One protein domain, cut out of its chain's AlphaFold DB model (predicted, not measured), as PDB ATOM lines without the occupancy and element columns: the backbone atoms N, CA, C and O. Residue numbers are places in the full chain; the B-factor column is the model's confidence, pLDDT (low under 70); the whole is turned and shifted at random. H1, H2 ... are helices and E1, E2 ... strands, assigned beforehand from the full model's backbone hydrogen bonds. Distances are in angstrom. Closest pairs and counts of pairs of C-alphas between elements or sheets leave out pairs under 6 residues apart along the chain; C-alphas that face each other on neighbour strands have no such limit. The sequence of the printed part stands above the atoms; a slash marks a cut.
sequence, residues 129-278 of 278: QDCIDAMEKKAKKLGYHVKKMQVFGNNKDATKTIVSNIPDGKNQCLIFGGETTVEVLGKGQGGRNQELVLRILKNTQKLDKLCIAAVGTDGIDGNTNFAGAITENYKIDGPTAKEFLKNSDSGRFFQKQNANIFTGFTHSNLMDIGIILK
ATOM      1  N   GLN A 129     -20.824   8.809 -35.462       97.25
ATOM      2  CA  GLN A 129     -19.480   8.262 -35.656       97.25
ATOM      3  C   GLN A 129     -18.691   8.252 -34.342       97.25
ATOM      4  O   GLN A 129     -18.020   7.259 -34.062       97.25
ATOM      5  N   ASP A 130     -18.844   9.273 -33.494       97.69
ATOM      6  CA  ASP A 130     -18.237   9.299 -32.158       97.69
ATOM      7  C   ASP A 130     -18.721   8.131 -31.283       97.69
ATOM      8  O   ASP A 130     -17.928   7.502 -30.574       97.69
ATOM      9  N   CYS A 131     -20.013   7.782 -31.361       97.88
ATOM     10  CA  CYS A 131     -20.558   6.618 -30.661       97.88
ATOM     11  C   CYS A 131     -19.936   5.311 -31.175       97.88
ATOM     12  O   CYS A 131     -19.469   4.491 -30.378       97.88
ATOM     13  N   ILE A 132     -19.882   5.129 -32.498       98.31
ATOM     14  CA  ILE A 132     -19.290   3.945 -33.138       98.31
ATOM     15  C   ILE A 132     -17.792   3.823 -32.783       98.31
ATOM     16  O   ILE A 132     -17.317   2.730 -32.460       98.31
ATOM     17  N   ASP A 133     -17.047   4.927 -32.774       98.38
ATOM     18  CA  ASP A 133     -15.620   4.951 -32.435       98.38
ATOM     19  C   ASP A 133     -15.374   4.622 -30.956       98.38
ATOM     20  O   ASP A 133     -14.447   3.872 -30.615       98.38
ATOM     21  N   ALA A 134     -16.237   5.107 -30.058       98.44
ATOM     22  CA  ALA A 134     -16.198   4.746 -28.645       98.44
ATOM     23  C   ALA A 134     -16.459   3.241 -28.434       98.44
ATOM     24  O   ALA A 134     -15.734   2.586 -27.670       98.44
ATOM     25  N   MET A 135     -17.443   2.677 -29.143       98.62
ATOM     26  CA  MET A 135     -17.734   1.241 -29.128       98.62
ATOM     27  C   MET A 135     -16.551   0.423 -29.660       98.62
ATOM     28  O   MET A 135     -16.139  -0.544 -29.017       98.62
ATOM     29  N   GLU A 136     -15.942   0.835 -30.776       98.69
ATOM     30  CA  GLU A 136     -14.773   0.167 -31.360       98.69
ATOM     31  C   GLU A 136     -13.607   0.131 -30.374       98.69
ATOM     32  O   GLU A 136     -13.006  -0.925 -30.144       98.69
ATOM     33  N   LYS A 137     -13.293   1.276 -29.759       98.69
ATOM     34  CA  LYS A 137     -12.216   1.380 -28.772       98.69
ATOM     35  C   LYS A 137     -12.440   0.417 -27.608       98.69
ATOM     36  O   LYS A 137     -11.481  -0.186 -27.122       98.69
ATOM     37  N   LYS A 138     -13.685   0.260 -27.147       98.69
ATOM     38  CA  LYS A 138     -14.024  -0.686 -26.078       98.69
ATOM     39  C   LYS A 138     -13.926  -2.138 -26.548       98.69
ATOM     40  O   LYS A 138     -13.319  -2.937 -25.840       98.69
ATOM     41  N   ALA A 139     -14.456  -2.468 -27.722       98.38
ATOM     42  CA  ALA A 139     -14.423  -3.819 -28.279       98.38
ATOM     43  C   ALA A 139     -12.983  -4.311 -28.518       98.38
ATOM     44  O   ALA A 139     -12.625  -5.396 -28.065       98.38
ATOM     45  N   LYS A 140     -12.113  -3.474 -29.104       98.38
ATOM     46  CA  LYS A 140     -10.682  -3.783 -29.288       98.38
ATOM     47  C   LYS A 140      -9.971  -4.058 -27.960       98.38
ATOM     48  O   LYS A 140      -9.208  -5.012 -27.857       98.38
ATOM     49  N   LYS A 141     -10.257  -3.269 -26.916       98.50
ATOM     50  CA  LYS A 141      -9.713  -3.496 -25.561       98.50
ATOM     51  C   LYS A 141     -10.171  -4.815 -24.933       98.50
ATOM     52  O   LYS A 141      -9.470  -5.339 -24.078       98.50
ATOM     53  N   LEU A 142     -11.338  -5.319 -25.325       98.12
ATOM     54  CA  LEU A 142     -11.866  -6.612 -24.887       98.12
ATOM     55  C   LEU A 142     -11.364  -7.786 -25.751       98.12
ATOM     56  O   LEU A 142     -11.752  -8.920 -25.497       98.12
ATOM     57  N   GLY A 143     -10.501  -7.535 -26.744       98.00
ATOM     58  CA  GLY A 143      -9.910  -8.571 -27.596       98.00
ATOM     59  C   GLY A 143     -10.709  -8.909 -28.857       98.00
ATOM     60  O   GLY A 143     -10.403  -9.907 -29.503       98.00
ATOM     61  N   TYR A 144     -11.709  -8.099 -29.225       98.38
ATOM     62  CA  TYR A 144     -12.468  -8.302 -30.460       98.38
ATOM     63  C   TYR A 144     -11.785  -7.679 -31.684       98.38
ATOM     64  O   TYR A 144     -11.266  -6.559 -31.634       98.38
ATOM     65  N   HIS A 145     -11.887  -8.365 -32.819       98.12
ATOM     66  CA  HIS A 145     -11.621  -7.811 -34.141       98.12
ATOM     67  C   HIS A 145     -12.859  -7.058 -34.628       98.12
ATOM     68  O   HIS A 145     -13.941  -7.632 -34.750       98.12
ATOM     69  N   VAL A 146     -12.704  -5.757 -34.868       98.31
ATOM     70  CA  VAL A 146     -13.832  -4.862 -35.140       98.31
ATOM     71  C   VAL A 146     -13.951  -4.559 -36.627       98.31
ATOM     72  O   VAL A 146     -12.987  -4.124 -37.256       98.31
ATOM     73  N   LYS A 147     -15.167  -4.701 -37.154       98.38
ATOM     74  CA  LYS A 147     -15.615  -4.123 -38.424       98.38
ATOM     75  C   LYS A 147     -16.700  -3.089 -38.130       98.38
ATOM     76  O   LYS A 147     -17.573  -3.344 -37.306       98.38
ATOM     77  N   LYS A 148     -16.643  -1.930 -38.788       98.00
ATOM     78  CA  LYS A 148     -17.610  -0.832 -38.618       98.00
ATOM     79  C   LYS A 148     -18.376  -0.595 -39.908       98.00
ATOM     80  O   LYS A 148     -17.821  -0.789 -40.989       98.00
ATOM     81  N   MET A 149     -19.617  -0.144 -39.796       97.56
ATOM     82  CA  MET A 149     -20.407   0.318 -40.932       97.56
ATOM     83  C   MET A 149     -21.450   1.349 -40.498       97.56
ATOM     84  O   MET A 149     -21.857   1.367 -39.339       97.56
ATOM     85  N   GLN A 150     -21.906   2.174 -41.435       96.19
ATOM     86  CA  GLN A 150     -23.113   2.976 -41.255       96.19
ATOM     87  C   GLN A 150     -24.245   2.410 -42.111       96.19
ATOM     88  O   GLN A 150     -24.003   1.913 -43.214       96.19
ATOM     89  N   VAL A 151     -25.468   2.437 -41.586       96.38
ATOM     90  CA  VAL A 151     -26.651   1.876 -42.237       96.38
ATOM     91  C   VAL A 151     -27.829   2.820 -42.056       96.38
ATOM     92  O   VAL A 151     -28.219   3.130 -40.935       96.38
ATOM     93  N   PHE A 152     -28.415   3.227 -43.177       95.38
ATOM     94  CA  PHE A 152     -29.575   4.112 -43.239       95.38
ATOM     95  C   PHE A 152     -30.694   3.471 -44.060       95.38
ATOM     96  O   PHE A 152     -30.501   2.467 -44.756       95.38
ATOM     97  N   GLY A 153     -31.881   4.069 -43.999       94.12
ATOM     98  CA  GLY A 153     -33.037   3.636 -44.776       94.12
ATOM     99  C   GLY A 153     -33.820   2.502 -44.116       94.12
ATOM    100  O   GLY A 153     -33.770   2.297 -42.906       94.12
ATOM    101  N   ASN A 154     -34.619   1.784 -44.905       96.25
ATOM    102  CA  ASN A 154     -35.595   0.856 -44.337       96.25
ATOM    103  C   ASN A 154     -34.935  -0.372 -43.679       96.25
ATOM    104  O   ASN A 154     -33.975  -0.957 -44.188       96.25
ATOM    105  N   ASN A 155     -35.536  -0.835 -42.586       96.06
ATOM    106  CA  ASN A 155     -35.042  -1.952 -41.785       96.06
ATOM    107  C   ASN A 155     -34.850  -3.263 -42.559       96.06
ATOM    108  O   ASN A 155     -34.004  -4.084 -42.196       96.06
ATOM    109  N   LYS A 156     -35.636  -3.512 -43.613       95.12
ATOM    110  CA  LYS A 156     -35.537  -4.747 -44.399       95.12
ATOM    111  C   LYS A 156     -34.231  -4.788 -45.192       95.12
ATOM    112  O   LYS A 156     -33.586  -5.836 -45.216       95.12
ATOM    113  N   ASP A 157     -33.844  -3.680 -45.812       97.00
ATOM    114  CA  ASP A 157     -32.598  -3.581 -46.574       97.00
ATOM    115  C   ASP A 157     -31.387  -3.369 -45.659       97.00
ATOM    116  O   ASP A 157     -30.347  -4.002 -45.868       97.00
ATOM    117  N   ALA A 158     -31.559  -2.623 -44.563       97.88
ATOM    118  CA  ALA A 158     -30.574  -2.533 -43.487       97.88
ATOM    119  C   ALA A 158     -30.195  -3.923 -42.948       97.88
ATOM    120  O   ALA A 158     -29.016  -4.262 -42.876       97.88
ATOM    121  N   THR A 159     -31.187  -4.783 -42.672       98.25
ATOM    122  CA  THR A 159     -30.950  -6.161 -42.202       98.25
ATOM    123  C   THR A 159     -30.076  -6.951 -43.172       98.25
ATOM    124  O   THR A 159     -29.143  -7.621 -42.740       98.25
ATOM    125  N   LYS A 160     -30.367  -6.902 -44.479       97.94
ATOM    126  CA  LYS A 160     -29.578  -7.639 -45.484       97.94
ATOM    127  C   LYS A 160     -28.127  -7.174 -45.479       97.94
ATOM    128  O   LYS A 160     -27.228  -8.008 -45.509       97.94
ATOM    129  N   THR A 161     -27.927  -5.859 -45.418       98.12
ATOM    130  CA  THR A 161     -26.604  -5.227 -45.416       98.12
ATOM    131  C   THR A 161     -25.822  -5.590 -44.156       98.12
ATOM    132  O   THR A 161     -24.648  -5.931 -44.246       98.12
ATOM    133  N   ILE A 162     -26.464  -5.585 -42.985       98.38
ATOM    134  CA  ILE A 162     -25.826  -5.978 -41.723       98.38
ATOM    135  C   ILE A 162     -25.456  -7.461 -41.756       98.38
ATOM    136  O   ILE A 162     -24.301  -7.803 -41.517       98.38
ATOM    137  N   VAL A 163     -26.399  -8.342 -42.109       97.88
ATOM    138  CA  VAL A 163     -26.182  -9.799 -42.112       97.88
ATOM    139  C   VAL A 163     -25.080 -10.211 -43.089       97.88
ATOM    140  O   VAL A 163     -24.258 -11.051 -42.738       97.88
ATOM    141  N   SER A 164     -25.007  -9.604 -44.278       97.31
ATOM    142  CA  SER A 164     -23.939  -9.894 -45.249       97.31
ATOM    143  C   SER A 164     -22.558  -9.407 -44.807       97.31
ATOM    144  O   SER A 164     -21.549  -9.838 -45.361       97.31
ATOM    145  N   ASN A 165     -22.499  -8.513 -43.819       97.56
ATOM    146  CA  ASN A 165     -21.261  -7.965 -43.287       97.56
ATOM    147  C   ASN A 165     -20.839  -8.585 -41.952       97.56
ATOM    148  O   ASN A 165     -19.777  -8.192 -41.459       97.56
ATOM    149  N   ILE A 166     -21.606  -9.541 -41.403       96.56
ATOM    150  CA  ILE A 166     -21.224 -10.284 -40.198       96.56
ATOM    151  C   ILE A 166     -19.931 -11.059 -40.496       96.56
ATOM    152  O   ILE A 166     -19.925 -11.906 -41.387       96.56
ATOM    153  N   PRO A 167     -18.830 -10.765 -39.787       92.06
ATOM    154  CA  PRO A 167     -17.557 -11.448 -39.989       92.06
ATOM    155  C   PRO A 167     -17.588 -12.910 -39.517       92.06
ATOM    156  O   PRO A 167     -18.258 -13.269 -38.545       92.06
ATOM    157  N   ASP A 168     -16.792 -13.744 -40.184       89.75
ATOM    158  CA  ASP A 168     -16.552 -15.130 -39.791       89.75
ATOM    159  C   ASP A 168     -15.414 -15.267 -38.771       89.75
ATOM    160  O   ASP A 168     -14.523 -14.426 -38.681       89.75
ATOM    161  N   GLY A 169     -15.430 -16.366 -38.013       89.88
ATOM    162  CA  GLY A 169     -14.459 -16.633 -36.950       89.88
ATOM    163  C   GLY A 169     -14.920 -16.201 -35.555       89.88
ATOM    164  O   GLY A 169     -16.025 -15.697 -35.374       89.88
ATOM    165  N   LYS A 170     -14.069 -16.464 -34.559       91.62
ATOM    166  CA  LYS A 170     -14.296 -16.115 -33.146       91.62
ATOM    167  C   LYS A 170     -13.764 -14.717 -32.836       91.62
ATOM    168  O   LYS A 170     -12.872 -14.230 -33.536       91.62
ATOM    169  N   ASN A 171     -14.254 -14.128 -31.745       95.06
ATOM    170  CA  ASN A 171     -13.857 -12.808 -31.256       95.06
ATOM    171  C   ASN A 171     -14.047 -11.732 -32.326       95.06
ATOM    172  O   ASN A 171     -13.209 -10.843 -32.486       95.06
ATOM    173  N   GLN A 172     -15.140 -11.820 -33.080       97.75
ATOM    174  CA  GLN A 172     -15.472 -10.817 -34.079       97.75
ATOM    175  C   GLN A 172     -16.574  -9.893 -33.572       97.75
ATOM    176  O   GLN A 172     -17.481 -10.307 -32.853       97.75
ATOM    177  N   CYS A 173     -16.484  -8.627 -33.959       98.38
ATOM    178  CA  CYS A 173     -17.405  -7.585 -33.551       98.38
ATOM    179  C   CYS A 173     -17.778  -6.736 -34.766       98.38
ATOM    180  O   CYS A 173     -16.956  -5.979 -35.280       98.38
ATOM    181  N   LEU A 174     -19.028  -6.833 -35.211       98.69
ATOM    182  CA  LEU A 174     -19.587  -5.886 -36.169       98.69
ATOM    183  C   LEU A 174     -20.273  -4.766 -35.391       98.69
ATOM    184  O   LEU A 174     -21.224  -5.031 -34.665       98.69
ATOM    185  N   ILE A 175     -19.808  -3.533 -35.553       98.81
ATOM    186  CA  ILE A 175     -20.474  -2.334 -35.038       98.81
ATOM    187  C   ILE A 175     -21.151  -1.642 -36.209       98.81
ATOM    188  O   ILE A 175     -20.545  -1.451 -37.266       98.81
ATOM    189  N   PHE A 176     -22.400  -1.251 -36.014       98.56
ATOM    190  CA  PHE A 176     -23.131  -0.444 -36.973       98.56
ATOM    191  C   PHE A 176     -23.798   0.733 -36.273       98.56
ATOM    192  O   PHE A 176     -24.144   0.649 -35.099       98.56
ATOM    193  N   GLY A 177     -23.978   1.829 -36.994       98.00
ATOM    194  CA  GLY A 177     -24.800   2.949 -36.549       98.00
ATOM    195  C   GLY A 177     -25.438   3.656 -37.734       98.00
ATOM    196  O   GLY A 177     -25.249   3.242 -38.880       98.00
ATOM    197  N   GLY A 178     -26.222   4.683 -37.462       96.25
ATOM    198  CA  GLY A 178     -27.019   5.400 -38.449       96.25
ATOM    199  C   GLY A 178     -28.450   5.520 -37.958       96.25
ATOM    200  O   GLY A 178     -28.692   5.435 -36.763       96.25
ATOM    201  N   GLU A 179     -29.390   5.705 -38.870       94.56
ATOM    202  CA  GLU A 179     -30.801   5.904 -38.538       94.56
ATOM    203  C   GLU A 179     -31.644   5.088 -39.517       94.56
ATOM    204  O   GLU A 179     -31.754   5.421 -40.706       94.56
ATOM    205  N   THR A 180     -32.222   3.984 -39.048       96.31
ATOM    206  CA  THR A 180     -33.100   3.180 -39.902       96.31
ATOM    207  C   THR A 180     -34.553   3.634 -39.804       96.31
ATOM    208  O   THR A 180     -34.968   4.378 -38.916       96.31
ATOM    209  N   THR A 181     -35.375   3.186 -40.744       93.88
ATOM    210  CA  THR A 181     -36.818   3.429 -40.728       93.88
ATOM    211  C   THR A 181     -37.599   2.127 -40.735       93.88
ATOM    212  O   THR A 181     -37.167   1.095 -41.262       93.88
ATOM    213  N   VAL A 182     -38.786   2.178 -40.138       93.56
ATOM    214  CA  VAL A 182     -39.742   1.077 -40.109       93.56
ATOM    215  C   VAL A 182     -41.069   1.543 -40.689       93.56
ATOM    216  O   VAL A 182     -41.555   2.629 -40.375       93.56
ATOM    217  N   GLU A 183     -41.656   0.718 -41.551       90.75
ATOM    218  CA  GLU A 183     -43.030   0.906 -42.000       90.75
ATOM    219  C   GLU A 183     -43.975   0.334 -40.937       90.75
ATOM    220  O   GLU A 183     -43.897  -0.846 -40.591       90.75
ATOM    221  N   VAL A 184     -44.860   1.175 -40.398       92.88
ATOM    222  CA  VAL A 184     -45.830   0.756 -39.381       92.88
ATOM    223  C   VAL A 184     -47.024   0.102 -40.074       92.88
ATOM    224  O   VAL A 184     -47.878   0.780 -40.640       92.88
ATOM    225  N   LEU A 185     -47.071  -1.231 -40.035       92.00
ATOM    226  CA  LEU A 185     -48.081  -2.056 -40.707       92.00
ATOM    227  C   LEU A 185     -49.234  -2.466 -39.780       92.00
ATOM    228  O   LEU A 185     -50.320  -2.805 -40.250       92.00
ATOM    229  N   GLY A 186     -48.999  -2.462 -38.466       93.81
ATOM    230  CA  GLY A 186     -49.961  -2.906 -37.461       93.81
ATOM    231  C   GLY A 186     -50.146  -1.927 -36.304       93.81
ATOM    232  O   GLY A 186     -49.706  -0.782 -36.343       93.81
ATOM    233  N   LYS A 187     -50.836  -2.396 -35.261       95.19
ATOM    234  CA  LYS A 187     -51.125  -1.637 -34.026       95.19
ATOM    235  C   LYS A 187     -50.259  -2.090 -32.839       95.19
ATOM    236  O   LYS A 187     -50.654  -1.907 -31.687       95.19
ATOM    237  N   GLY A 188     -49.152  -2.773 -33.123       96.75
ATOM    238  CA  GLY A 188     -48.230  -3.295 -32.123       96.75
ATOM    239  C   GLY A 188     -47.425  -2.219 -31.401       96.75
ATOM    240  O   GLY A 188     -47.566  -1.015 -31.641       96.75
ATOM    241  N   GLN A 189     -46.589  -2.684 -30.479       97.19
ATOM    242  CA  GLN A 189     -45.602  -1.869 -29.786       97.19
ATOM    243  C   GLN A 189     -44.197  -2.294 -30.199       97.19
ATOM    244  O   GLN A 189     -43.839  -3.473 -30.122       97.19
ATOM    245  N   GLY A 190     -43.394  -1.322 -30.606       97.06
ATOM    246  CA  GLY A 190     -42.021  -1.537 -31.018       97.06
ATOM    247  C   GLY A 190     -41.398  -0.279 -31.595       97.06
ATOM    248  O   GLY A 190     -42.015   0.787 -31.650       97.06
ATOM    249  N   GLY A 191     -40.177  -0.437 -32.078       97.19
ATOM    250  CA  GLY A 191     -39.483   0.583 -32.840       97.19
ATOM    251  C   GLY A 191     -38.518  -0.026 -33.842       97.19
ATOM    252  O   GLY A 191     -38.475  -1.246 -34.056       97.19
ATOM    253  N   ARG A 192     -37.775   0.852 -34.511       97.44
ATOM    254  CA  ARG A 192     -36.852   0.478 -35.579       97.44
ATOM    255  C   ARG A 192     -35.715  -0.395 -35.052       97.44
ATOM    256  O   ARG A 192     -35.383  -1.368 -35.723       97.44
ATOM    257  N   ASN A 193     -35.191  -0.144 -33.853       98.62
ATOM    258  CA  ASN A 193     -34.076  -0.908 -33.295       98.62
ATOM    259  C   ASN A 193     -34.519  -2.312 -32.878       98.62
ATOM    260  O   ASN A 193     -33.906  -3.304 -33.270       98.62
ATOM    261  N   GLN A 194     -35.637  -2.422 -32.161       98.62
ATOM    262  CA  GLN A 194     -36.239  -3.703 -31.793       98.62
ATOM    263  C   GLN A 194     -36.598  -4.501 -33.051       98.62
ATOM    264  O   GLN A 194     -36.257  -5.676 -33.178       98.62
ATOM    265  N   GLU A 195     -37.241  -3.880 -34.040       98.50
ATOM    266  CA  GLU A 195     -37.550  -4.573 -35.289       98.50
ATOM    267  C   GLU A 195     -36.287  -5.031 -36.035       98.50
ATOM    268  O   GLU A 195     -36.258  -6.153 -36.552       98.50
ATOM    269  N   LEU A 196     -35.232  -4.213 -36.063       98.62
ATOM    270  CA  LEU A 196     -33.958  -4.566 -36.680       98.62
ATOM    271  C   LEU A 196     -33.341  -5.801 -36.010       98.62
ATOM    272  O   LEU A 196     -32.990  -6.754 -36.708       98.62
ATOM    273  N   VAL A 197     -33.301  -5.851 -34.673       98.62
ATOM    274  CA  VAL A 197     -32.809  -7.017 -33.915       98.62
ATOM    275  C   VAL A 197     -33.628  -8.270 -34.238       98.62
ATOM    276  O   VAL A 197     -33.052  -9.325 -34.505       98.62
ATOM    277  N   LEU A 198     -34.962  -8.171 -34.302       98.38
ATOM    278  CA  LEU A 198     -35.834  -9.307 -34.643       98.38
ATOM    279  C   LEU A 198     -35.593  -9.806 -36.074       98.38
ATOM    280  O   LEU A 198     -35.580 -11.013 -36.339       98.38
ATOM    281  N   ARG A 199     -35.384  -8.885 -37.017       98.19
ATOM    282  CA  ARG A 199     -35.064  -9.231 -38.404       98.19
ATOM    283  C   ARG A 199     -33.695  -9.893 -38.508       98.19
ATOM    284  O   ARG A 199     -33.601 -10.900 -39.210       98.19
ATOM    285  N   ILE A 200     -32.674  -9.396 -37.812       98.25
ATOM    286  CA  ILE A 200     -31.342 -10.017 -37.788       98.25
ATOM    287  C   ILE A 200     -31.446 -11.423 -37.188       98.25
ATOM    288  O   ILE A 200     -31.109 -12.376 -37.883       98.25
ATOM    289  N   LEU A 201     -32.040 -11.572 -35.994       98.00
ATOM    290  CA  LEU A 201     -32.274 -12.861 -35.322       98.00
ATOM    291  C   LEU A 201     -32.865 -13.911 -36.274       98.00
ATOM    292  O   LEU A 201     -32.358 -15.029 -36.386       98.00
ATOM    293  N   LYS A 202     -33.914 -13.539 -37.014       97.25
ATOM    294  CA  LYS A 202     -34.573 -14.411 -37.996       97.25
ATOM    295  C   LYS A 202     -33.683 -14.787 -39.184       97.25
ATOM    296  O   LYS A 202     -33.832 -15.885 -39.717       97.25
ATOM    297  N   ASN A 203     -32.793 -13.902 -39.629       97.12
ATOM    298  CA  ASN A 203     -31.911 -14.150 -40.774       97.12
ATOM    299  C   ASN A 203     -30.596 -14.848 -40.387       97.12
ATOM    300  O   ASN A 203     -29.923 -15.388 -41.260       97.12
ATOM    301  N   THR A 204     -30.260 -14.914 -39.099       96.69
ATOM    302  CA  THR A 204     -29.032 -15.545 -38.590       96.69
ATOM    303  C   THR A 204     -29.250 -16.936 -37.981       96.69
ATOM    304  O   THR A 204     -28.375 -17.448 -37.290       96.69
ATOM    305  N   GLN A 205     -30.395 -17.579 -38.238       95.44
ATOM    306  CA  GLN A 205     -30.771 -18.886 -37.660       95.44
ATOM    307  C   GLN A 205     -29.869 -20.064 -38.076       95.44
ATOM    308  O   GLN A 205     -29.952 -21.139 -37.491       95.44
ATOM    309  N   LYS A 206     -29.051 -19.884 -39.121       94.19
ATOM    310  CA  LYS A 206     -28.099 -20.890 -39.624       94.19
ATOM    311  C   LYS A 206     -26.644 -20.579 -39.265       94.19
ATOM    312  O   LYS A 206     -25.766 -21.340 -39.653       94.19
ATOM    313  N   LEU A 207     -26.393 -19.444 -38.616       93.69
ATOM    314  CA  LEU A 207     -25.051 -19.051 -38.207       93.69
ATOM    315  C   LEU A 207     -24.738 -19.628 -36.826       93.69
ATOM    316  O   LEU A 207     -25.649 -19.944 -36.058       93.69
ATOM    317  N   ASP A 208     -23.447 -19.710 -36.513       91.44
ATOM    318  CA  ASP A 208     -22.982 -19.988 -35.155       91.44
ATOM    319  C   ASP A 208     -23.546 -18.976 -34.150       91.44
ATOM    320  O   ASP A 208     -24.087 -17.925 -34.514       91.44
ATOM    321  N   LYS A 209     -23.401 -19.304 -32.865       93.81
ATOM    322  CA  LYS A 209     -23.865 -18.467 -31.762       93.81
ATOM    323  C   LYS A 209     -23.326 -17.037 -31.893       93.81
ATOM    324  O   LYS A 209     -22.120 -16.836 -31.985       93.81
ATOM    325  N   LEU A 210     -24.229 -16.065 -31.854       96.06
ATOM    326  CA  LEU A 210     -23.924 -14.639 -31.871       96.06
ATOM    327  C   LEU A 210     -24.876 -13.873 -30.952       96.06
ATOM    328  O   LEU A 210     -26.007 -14.301 -30.722       96.06
ATOM    329  N   CYS A 211     -24.405 -12.746 -30.430       97.88
ATOM    330  CA  CYS A 211     -25.193 -11.788 -29.659       97.88
ATOM    331  C   CYS A 211     -25.454 -10.554 -30.522       97.88
ATOM    332  O   CYS A 211     -24.535 -10.061 -31.169       97.88
ATOM    333  N   ILE A 212     -26.693 -10.074 -30.547       98.56
ATOM    334  CA  ILE A 212     -27.170  -8.956 -31.363       98.56
ATOM    335  C   ILE A 212     -27.748  -7.921 -30.413       98.56
ATOM    336  O   ILE A 212     -28.605  -8.264 -29.602       98.56
ATOM    337  N   ALA A 213     -27.356  -6.661 -30.556       98.75
ATOM    338  CA  ALA A 213     -28.045  -5.551 -29.916       98.75
ATOM    339  C   ALA A 213     -28.155  -4.353 -30.860       98.75
ATOM    340  O   ALA A 213     -27.258  -4.110 -31.666       98.75
ATOM    341  N   ALA A 214     -29.241  -3.597 -30.738       98.75
ATOM    342  CA  ALA A 214     -29.394  -2.280 -31.350       98.75
ATOM    343  C   ALA A 214     -30.209  -1.390 -30.413       98.75
ATOM    344  O   ALA A 214     -31.151  -1.883 -29.784       98.75
ATOM    345  N   VAL A 215     -29.838  -0.113 -30.313       98.62
ATOM    346  CA  VAL A 215     -30.474   0.885 -29.448       98.62
ATOM    347  C   VAL A 215     -30.498   2.274 -30.082       98.62
ATOM    348  O   VAL A 215     -29.547   2.667 -30.757       98.62
ATOM    349  N   GLY A 216     -31.546   3.036 -29.779       98.12
ATOM    350  CA  GLY A 216     -31.582   4.484 -29.947       98.12
ATOM    351  C   GLY A 216     -30.761   5.148 -28.847       98.12
ATOM    352  O   GLY A 216     -30.896   4.813 -27.665       98.12
ATOM    353  N   THR A 217     -29.870   6.066 -29.223       98.06
ATOM    354  CA  THR A 217     -28.990   6.743 -28.254       98.06
ATOM    355  C   THR A 217     -29.738   7.681 -27.311       98.06
ATOM    356  O   THR A 217     -29.214   7.961 -26.237       98.06
ATOM    357  N   ASP A 218     -30.959   8.099 -27.661       96.88
ATOM    358  CA  ASP A 218     -31.890   8.882 -26.832       96.88
ATOM    359  C   ASP A 218     -32.560   8.075 -25.709       96.88
ATOM    360  O   ASP A 218     -33.104   8.644 -24.753       96.88
ATOM    361  N   GLY A 219     -32.454   6.748 -25.788       97.38
ATOM    362  CA  GLY A 219     -33.008   5.810 -24.830       97.38
ATOM    363  C   GLY A 219     -34.440   5.364 -25.124       97.38
ATOM    364  O   GLY A 219     -35.032   4.679 -24.286       97.38
ATOM    365  N   ILE A 220     -34.995   5.722 -26.288       96.94
ATOM    366  CA  ILE A 220     -36.343   5.340 -26.718       96.94
ATOM    367  C   ILE A 220     -36.322   4.782 -28.140       96.94
ATOM    368  O   ILE A 220     -35.687   5.301 -29.044       96.94
ATOM    369  N   ASP A 221     -37.090   3.721 -28.360       97.50
ATOM    370  CA  ASP A 221     -37.299   3.117 -29.664       97.50
ATOM    371  C   ASP A 221     -38.796   3.001 -29.954       97.50
ATOM    372  O   ASP A 221     -39.536   2.235 -29.320       97.50
ATOM    373  N   GLY A 222     -39.238   3.799 -30.928       95.38
ATOM    374  CA  GLY A 222     -40.618   3.864 -31.396       95.38
ATOM    375  C   GLY A 222     -41.614   4.269 -30.308       95.38
ATOM    376  O   GLY A 222     -41.417   5.248 -29.596       95.38
ATOM    377  N   ASN A 223     -42.721   3.535 -30.199       95.75
ATOM    378  CA  ASN A 223     -43.795   3.818 -29.236       95.75
ATOM    379  C   ASN A 223     -43.640   3.035 -27.917       95.75
ATOM    380  O   ASN A 223     -44.637   2.654 -27.297       95.75
ATOM    381  N   THR A 224     -42.400   2.763 -27.507       95.38
ATOM    382  CA  THR A 224     -42.071   1.963 -26.317       95.38
ATOM    383  C   THR A 224     -41.328   2.780 -25.261       95.38
ATOM    384  O   THR A 224     -40.942   3.918 -25.499       95.38
ATOM    385  N   ASN A 225     -41.102   2.183 -24.087       96.25
ATOM    386  CA  ASN A 225     -40.245   2.755 -23.040       96.25
ATOM    387  C   ASN A 225     -38.807   2.204 -23.090       96.25
ATOM    388  O   ASN A 225     -38.059   2.378 -22.133       96.25
ATOM    389  N   PHE A 226     -38.444   1.466 -24.139       98.19
ATOM    390  CA  PHE A 226     -37.143   0.809 -24.264       98.19
ATOM    391  C   PHE A 226     -36.304   1.502 -25.321       98.19
ATOM    392  O   PHE A 226     -36.849   1.948 -26.320       98.19
ATOM    393  N   ALA A 227     -34.986   1.489 -25.151       98.31
ATOM    394  CA  ALA A 227     -34.042   2.003 -26.135       98.31
ATOM    395  C   ALA A 227     -33.876   1.059 -27.328       98.31
ATOM    396  O   ALA A 227     -33.413   1.466 -28.384       98.31
ATOM    397  N   GLY A 228     -34.201  -0.224 -27.162       98.56
ATOM    398  CA  GLY A 228     -33.917  -1.246 -28.160       98.56
ATOM    399  C   GLY A 228     -34.020  -2.655 -27.589       98.56
ATOM    400  O   GLY A 228     -34.744  -2.888 -26.618       98.56
ATOM    401  N   ALA A 229     -33.273  -3.596 -28.163       98.75
ATOM    402  CA  ALA A 229     -33.252  -4.991 -27.723       98.75
ATOM    403  C   ALA A 229     -31.851  -5.611 -27.810       98.75
ATOM    404  O   ALA A 229     -31.021  -5.177 -28.607       98.75
ATOM    405  N   ILE A 230     -31.615  -6.644 -26.999       98.75
ATOM    406  CA  ILE A 230     -30.424  -7.497 -27.014       98.75
ATOM    407  C   ILE A 230     -30.837  -8.962 -26.970       98.75
ATOM    408  O   ILE A 230     -31.676  -9.353 -26.163       98.75
ATOM    409  N   THR A 231     -30.253  -9.793 -27.826       98.25
ATOM    410  CA  THR A 231     -30.576 -11.218 -27.865       98.25
ATOM    411  C   THR A 231     -29.439 -12.054 -28.435       98.25
ATOM    412  O   THR A 231     -28.647 -11.578 -29.246       98.25
ATOM    413  N   GLU A 232     -29.387 -13.327 -28.062       97.25
ATOM    414  CA  GLU A 232     -28.608 -14.322 -28.799       97.25
ATOM    415  C   GLU A 232     -29.399 -14.798 -30.031       97.25
ATOM    416  O   GLU A 232     -30.630 -14.753 -30.038       97.25
ATOM    417  N   ASN A 233     -28.737 -15.313 -31.071       94.69
ATOM    418  CA  ASN A 233     -29.423 -15.920 -32.225       94.69
ATOM    419  C   ASN A 233     -30.014 -17.313 -31.941       94.69
ATOM    420  O   ASN A 233     -29.873 -18.237 -32.746       94.69
ATOM    421  N   TYR A 234     -30.681 -17.485 -30.804       93.25
ATOM    422  CA  TYR A 234     -31.311 -18.749 -30.456       93.25
ATOM    423  C   TYR A 234     -32.388 -19.137 -31.486       93.25
ATOM    424  O   TYR A 234     -32.896 -18.319 -32.266       93.25
ATOM    425  N   LYS A 235     -32.726 -20.429 -31.507       94.38
ATOM    426  CA  LYS A 235     -33.681 -20.972 -32.470       94.38
ATOM    427  C   LYS A 235     -35.080 -20.417 -32.204       94.38
ATOM    428  O   LYS A 235     -35.637 -20.639 -31.132       94.38
ATOM    429  N   ILE A 236     -35.660 -19.752 -33.198       93.75
ATOM    430  CA  ILE A 236     -37.017 -19.201 -33.137       93.75
ATOM    431  C   ILE A 236     -37.953 -19.880 -34.129       93.75
ATOM    432  O   ILE A 236     -37.548 -20.341 -35.199       93.75
ATOM    433  N   ASP A 237     -39.240 -19.873 -33.796       92.44
ATOM    434  CA  ASP A 237     -40.292 -20.221 -34.740       92.44
ATOM    435  C   ASP A 237     -40.463 -19.101 -35.786       92.44
ATOM    436  O   ASP A 237     -40.828 -17.960 -35.485       92.44
ATOM    437  N   GLY A 238     -40.154 -19.421 -37.045       90.06
ATOM    438  CA  GLY A 238     -40.189 -18.471 -38.158       90.06
ATOM    439  C   GLY A 238     -41.564 -17.824 -38.403       90.06
ATOM    440  O   GLY A 238     -41.603 -16.613 -38.647       90.06
ATOM    441  N   PRO A 239     -42.679 -18.583 -38.379       94.25
ATOM    442  CA  PRO A 239     -44.041 -18.051 -38.360       94.25
ATOM    443  C   PRO A 239     -44.287 -17.034 -37.242       94.25
ATOM    444  O   PRO A 239     -44.704 -15.919 -37.550       94.25
ATOM    445  N   THR A 240     -43.931 -17.353 -35.995       92.56
ATOM    446  CA  THR A 240     -44.076 -16.434 -34.854       92.56
ATOM    447  C   THR A 240     -43.351 -15.110 -35.108       92.56
ATOM    448  O   THR A 240     -43.947 -14.038 -35.022       92.56
ATOM    449  N   ALA A 241     -42.079 -15.144 -35.521       94.31
ATOM    450  CA  ALA A 241     -41.343 -13.912 -35.819       94.31
ATOM    451  C   ALA A 241     -41.947 -13.120 -36.995       94.31
ATOM    452  O   ALA A 241     -41.947 -11.891 -36.983       94.31
ATOM    453  N   LYS A 242     -42.478 -13.800 -38.022       95.56
ATOM    454  CA  LYS A 242     -43.185 -13.135 -39.132       95.56
ATOM    455  C   LYS A 242     -44.455 -12.428 -38.656       95.56
ATOM    456  O   LYS A 242     -44.742 -11.352 -39.170       95.56
ATOM    457  N   GLU A 243     -45.190 -13.011 -37.717       96.81
ATOM    458  CA  GLU A 243     -46.408 -12.419 -37.159       96.81
ATOM    459  C   GLU A 243     -46.109 -11.119 -36.402       96.81
ATOM    460  O   GLU A 243     -46.700 -10.085 -36.711       96.81
ATOM    461  N   PHE A 244     -45.128 -11.138 -35.494       97.38
ATOM    462  CA  PHE A 244     -44.712  -9.937 -34.759       97.38
ATOM    463  C   PHE A 244     -44.223  -8.820 -35.688       97.38
ATOM    464  O   PHE A 244     -44.597  -7.664 -35.506       97.38
ATOM    465  N   LEU A 245     -43.450  -9.161 -36.728       96.88
ATOM    466  CA  LEU A 245     -43.019  -8.193 -37.744       96.88
ATOM    467  C   LEU A 245     -44.200  -7.624 -38.543       96.88
ATOM    468  O   LEU A 245     -44.237  -6.429 -38.813       96.88
ATOM    469  N   LYS A 246     -45.177  -8.458 -38.918       96.62
ATOM    470  CA  LYS A 246     -46.366  -8.015 -39.664       96.62
ATOM    471  C   LYS A 246     -47.238  -7.064 -38.839       96.62
ATOM    472  O   LYS A 246     -47.854  -6.168 -39.405       96.62
ATOM    473  N   ASN A 247     -47.283  -7.256 -37.524       97.25
ATOM    474  CA  ASN A 247     -48.087  -6.446 -36.613       97.25
ATOM    475  C   ASN A 247     -47.340  -5.222 -36.047       97.25
ATOM    476  O   ASN A 247     -47.932  -4.496 -35.245       97.25
ATOM    477  N   SER A 248     -46.085  -4.982 -36.452       97.69
ATOM    478  CA  SER A 248     -45.205  -3.946 -35.882       97.69
ATOM    479  C   SER A 248     -45.100  -4.052 -34.350       97.69
ATOM    480  O   SER A 248     -45.245  -3.066 -33.635       97.69
ATOM    481  N   ASP A 249     -44.910  -5.274 -33.842       98.06
ATOM    482  CA  ASP A 249     -45.015  -5.616 -32.412       98.06
ATOM    483  C   ASP A 249     -43.704  -6.200 -31.836       98.06
ATOM    484  O   ASP A 249     -43.701  -7.041 -30.934       98.06
ATOM    485  N   SER A 250     -42.558  -5.785 -32.387       97.88
ATOM    486  CA  SER A 250     -41.224  -6.273 -31.999       97.88
ATOM    487  C   SER A 250     -40.901  -6.063 -30.515       97.88
ATOM    488  O   SER A 250     -40.238  -6.908 -29.915       97.88
ATOM    489  N   GLY A 251     -41.420  -5.011 -29.882       97.56
ATOM    490  CA  GLY A 251     -41.200  -4.759 -28.459       97.56
ATOM    491  C   GLY A 251     -41.821  -5.819 -27.571       97.56
ATOM    492  O   GLY A 251     -41.164  -6.343 -26.669       97.56
ATOM    493  N   ARG A 252     -43.058  -6.232 -27.871       97.69
ATOM    494  CA  ARG A 252     -43.706  -7.326 -27.133       97.69
ATOM    495  C   ARG A 252     -43.024  -8.667 -27.364       97.69
ATOM    496  O   ARG A 252     -42.978  -9.479 -26.440       97.69
ATOM    497  N   PHE A 253     -42.464  -8.902 -28.553       97.94
ATOM    498  CA  PHE A 253     -41.657 -10.097 -28.811       97.94
ATOM    499  C   PHE A 253     -40.487 -10.198 -27.821       97.94
ATOM    500  O   PHE A 253     -40.343 -11.223 -27.154       97.94
ATOM    501  N   PHE A 254     -39.702  -9.126 -27.662       98.12
ATOM    502  CA  PHE A 254     -38.571  -9.116 -26.731       98.12
ATOM    503  C   PHE A 254     -38.989  -8.998 -25.265       98.12
ATOM    504  O   PHE A 254     -38.274  -9.496 -24.396       98.12
ATOM    505  N   GLN A 255     -40.162  -8.431 -24.958       97.25
ATOM    506  CA  GLN A 255     -40.685  -8.413 -23.584       97.25
ATOM    507  C   GLN A 255     -40.908  -9.835 -23.075       97.25
ATOM    508  O   GLN A 255     -40.492 -10.157 -21.968       97.25
ATOM    509  N   LYS A 256     -41.482 -10.716 -23.907       95.81
ATOM    510  CA  LYS A 256     -41.693 -12.134 -23.559       95.81
ATOM    511  C   LYS A 256     -40.393 -12.884 -23.241       95.81
ATOM    512  O   LYS A 256     -40.446 -13.942 -22.625       95.81
ATOM    513  N   GLN A 257     -39.249 -12.357 -23.671       94.31
ATOM    514  CA  GLN A 257     -37.923 -12.957 -23.499       94.31
ATOM    515  C   GLN A 257     -37.056 -12.213 -22.482       94.31
ATOM    516  O   GLN A 257     -35.915 -12.609 -22.273       94.31
ATOM    517  N   ASN A 258     -37.562 -11.133 -21.875       96.44
ATOM    518  CA  ASN A 258     -36.766 -10.205 -21.064       96.44
ATOM    519  C   ASN A 258     -35.521  -9.677 -21.804       96.44
ATOM    520  O   ASN A 258     -34.450  -9.529 -21.226       96.44
ATOM    521  N   ALA A 259     -35.681  -9.401 -23.099       98.06
ATOM    522  CA  ALA A 259     -34.611  -9.046 -24.028       98.06
ATOM    523  C   ALA A 259     -34.644  -7.568 -24.468       98.06
ATOM    524  O   ALA A 259     -33.870  -7.153 -25.327       98.06
ATOM    525  N   ASN A 260     -35.543  -6.752 -23.907       98.44
ATOM    526  CA  ASN A 260     -35.527  -5.312 -24.163       98.44
ATOM    527  C   ASN A 260     -34.423  -4.621 -23.368       98.44
ATOM    528  O   ASN A 260     -34.159  -4.968 -22.218       98.44
ATOM    529  N   ILE A 261     -33.845  -3.580 -23.957       98.62
ATOM    530  CA  ILE A 261     -32.870  -2.722 -23.292       98.62
ATOM    531  C   ILE A 261     -33.600  -1.490 -22.764       98.62
ATOM    532  O   ILE A 261     -34.118  -0.684 -23.536       98.62
ATOM    533  N   PHE A 262     -33.624  -1.327 -21.445       98.00
ATOM    534  CA  PHE A 262     -34.097  -0.108 -20.799       98.00
ATOM    535  C   PHE A 262     -32.903   0.732 -20.345       98.00
ATOM    536  O   PHE A 262     -32.121   0.285 -19.508       98.00
ATOM    537  N   THR A 263     -32.775   1.949 -20.870       97.50
ATOM    538  CA  THR A 263     -31.780   2.935 -20.407       97.50
ATOM    539  C   THR A 263     -32.416   4.098 -19.651       97.50
ATOM    540  O   THR A 263     -31.721   4.803 -18.924       97.50
ATOM    541  N   GLY A 264     -33.724   4.321 -19.835       95.75
ATOM    542  CA  GLY A 264     -34.345   5.619 -19.579       95.75
ATOM    543  C   GLY A 264     -33.869   6.682 -20.578       95.75
ATOM    544  O   GLY A 264     -33.047   6.399 -21.451       95.75
ATOM    545  N   PHE A 265     -34.380   7.908 -20.444       95.25
ATOM    546  CA  PHE A 265     -33.935   9.039 -21.259       95.25
ATOM    547  C   PHE A 265     -32.460   9.343 -20.992       95.25
ATOM    548  O   PHE A 265     -32.078   9.656 -19.866       95.25
ATOM    549  N   THR A 266     -31.638   9.295 -22.036       95.75
ATOM    550  CA  THR A 266     -30.203   9.612 -21.938       95.75
ATOM    551  C   THR A 266     -29.925  11.111 -22.056       95.75
ATOM    552  O   THR A 266     -28.817  11.559 -21.771       95.75
ATOM    553  N   HIS A 267     -30.934  11.887 -22.478       91.88
ATOM    554  CA  HIS A 267     -30.856  13.323 -22.760       91.88
ATOM    555  C   HIS A 267     -29.874  13.706 -23.883       91.88
ATOM    556  O   HIS A 267     -29.475  14.866 -23.981       91.88
ATOM    557  N   SER A 268     -29.521  12.760 -24.755       92.12
ATOM    558  CA  SER A 268     -28.714  12.985 -25.957       92.12
ATOM    559  C   SER A 268     -29.257  12.145 -27.105       92.12
ATOM    560  O   SER A 268     -29.595  10.994 -26.885       92.12
ATOM    561  N   ASN A 269     -29.288  12.674 -28.325       95.25
ATOM    562  CA  ASN A 269     -29.663  11.911 -29.514       95.25
ATOM    563  C   ASN A 269     -28.581  12.072 -30.583       95.25
ATOM    564  O   ASN A 269     -28.363  13.174 -31.072       95.25
ATOM    565  N   LEU A 270     -27.904  10.975 -30.901       96.81
ATOM    566  CA  LEU A 270     -26.889  10.837 -31.945       96.81
ATOM    567  C   LEU A 270     -27.242   9.641 -32.851       96.81
ATOM    568  O   LEU A 270     -26.359   8.885 -33.264       96.81
ATOM    569  N   MET A 271     -28.540   9.463 -33.130       97.00
ATOM    570  CA  MET A 271     -29.120   8.371 -33.923       97.00
ATOM    571  C   MET A 271     -29.014   6.993 -33.239       97.00
ATOM    572  O   MET A 271     -28.932   6.900 -32.010       97.00
ATOM    573  N   ASP A 272     -29.049   5.910 -34.011       98.06
ATOM    574  CA  ASP A 272     -28.996   4.537 -33.523       98.06
ATOM    575  C   ASP A 272     -27.579   3.955 -33.554       98.06
ATOM    576  O   ASP A 272     -26.744   4.272 -34.410       98.06
ATOM    577  N   ILE A 273     -27.325   3.021 -32.641       98.56
ATOM    578  CA  ILE A 273     -26.114   2.202 -32.614       98.56
ATOM    579  C   ILE A 273     -26.464   0.740 -32.378       98.56
ATOM    580  O   ILE A 273     -27.410   0.402 -31.669       98.56
ATOM    581  N   GLY A 274     -25.657  -0.157 -32.924       98.62
ATOM    582  CA  GLY A 274     -25.814  -1.582 -32.722       98.62
ATOM    583  C   GLY A 274     -24.521  -2.356 -32.883       98.62
ATOM    584  O   GLY A 274     -23.493  -1.863 -33.354       98.62
ATOM    585  N   ILE A 275     -24.564  -3.590 -32.399       98.62
ATOM    586  CA  ILE A 275     -23.410  -4.465 -32.300       98.62
ATOM    587  C   ILE A 275     -23.828  -5.917 -32.509       98.62
ATOM    588  O   ILE A 275     -24.879  -6.354 -32.037       98.62
ATOM    589  N   ILE A 276     -22.985  -6.671 -33.211       98.62
ATOM    590  CA  ILE A 276     -23.053  -8.128 -33.287       98.62
ATOM    591  C   ILE A 276     -21.720  -8.690 -32.814       98.62
ATOM    592  O   ILE A 276     -20.674  -8.344 -33.365       98.62
ATOM    593  N   LEU A 277     -21.768  -9.561 -31.808       97.69
ATOM    594  CA  LEU A 277     -20.607 -10.249 -31.247       97.69
ATOM    595  C   LEU A 277     -20.660 -11.738 -31.581       97.69
ATOM    596  O   LEU A 277     -21.715 -12.358 -31.431       97.69
ATOM    597  N   LYS A 278     -19.518 -12.295 -31.983       93.25
ATOM    598  CA  LYS A 278     -19.314 -13.716 -32.286       93.25
ATOM    599  C   LYS A 278     -18.088 -14.257 -31.552       93.25
ATOM    600  O   LYS A 278     -17.052 -13.549 -31.521       93.25
TER     601      LYS A 278
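What this domain is: This is residues 129 to 278 of the 278 residues of the protein "DUF4147 domain-containing protein" of Nitrosopumilaceae archaeon (UniProt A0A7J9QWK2). A five-stranded sheet forms the middle layer of a compact three-layer domain, with H1 over one face and H2 and H3 over the other. H4 and H5 pack on H3 near the E4 edge of the sheet, and H4 stays clear of the sheet itself. The printed part has 150 residues, with five named helices and five named strands in the order H1 E1 H2 E2 H3 E3 E4 H4 H5 E5; the class is mixed, helices and strands. The sheet is mixed, in the order E1 E2 E5 E3 E4. The radius of gyration of the C-alphas is 14.2 A, and the spans are 41 by 38 by 27 A.

Where its parts are: H1, residues 129 to 141, starts at C-alpha 129 (-19.480, 8.262, -35.656) and is 18.3 A long. E1 is residues 145 to 150, H2 residues 155 to 164, and E2 residues 172 to 178, 20.4 A long. H3 is residues 192 to 203, 16.3 A long, from C-alpha 192 at (-36.852, 0.478, -35.579). E3 is residues 211 to 216, E4 228 to 232, H4 238 to 246 and H5 250 to 255. E5, residues 272 to 277, ends at C-alpha 277 (-20.607, -10.249, -31.247).

How they stand to each other: E1 and E2 are parallel, with N 147 and O 173 2.9 A apart; with H2 they form a strand-helix-strand unit, two parallel neighbour strands with a helix between. E2 and E5 are antiparallel, N 174 and O 276 at 2.9 A. E5 and E3 are antiparallel, N 213 and O 275 at 2.9 A. E3 and E4 form a hairpin, N 212 and O 231 at 2.8 A. E2, H3, E3 and E4, H4 H5, E5 are split units, with another strand between their two strands; the three crossovers are right-handed. H1 runs along the strands at a height over the sheet of 8.8 A, on the opposite face from H2 and H3. H3, the hub, lies over E3 and E4 at 8.3 A. It touches H2 at a steep tilt of 47 degrees, closest at the C-alphas of Asn 155 and Leu 196, 5.8 A. It touches H4 at a shallow tilt of 23 degrees, opposite ways, closest at the C-alphas of Lys 202 and Gly 238, 6.9 A. With residues 194 to 198 alone it touches H5, about perpendicular at 85 degrees, closest at the C-alphas of Glu 195 and Ser 250, 5.2 A. In the five helices every O i to N i+4 pair is within hydrogen-bond range.

The domain as a whole: The C-alphas farthest apart, Lys 141 and Lys 187, are 42.3 A apart. The printed part has no cut. The links E2 to H3, E3 to E4 and H5 to E5 are long. No printed residue is under 70 in pLDDT.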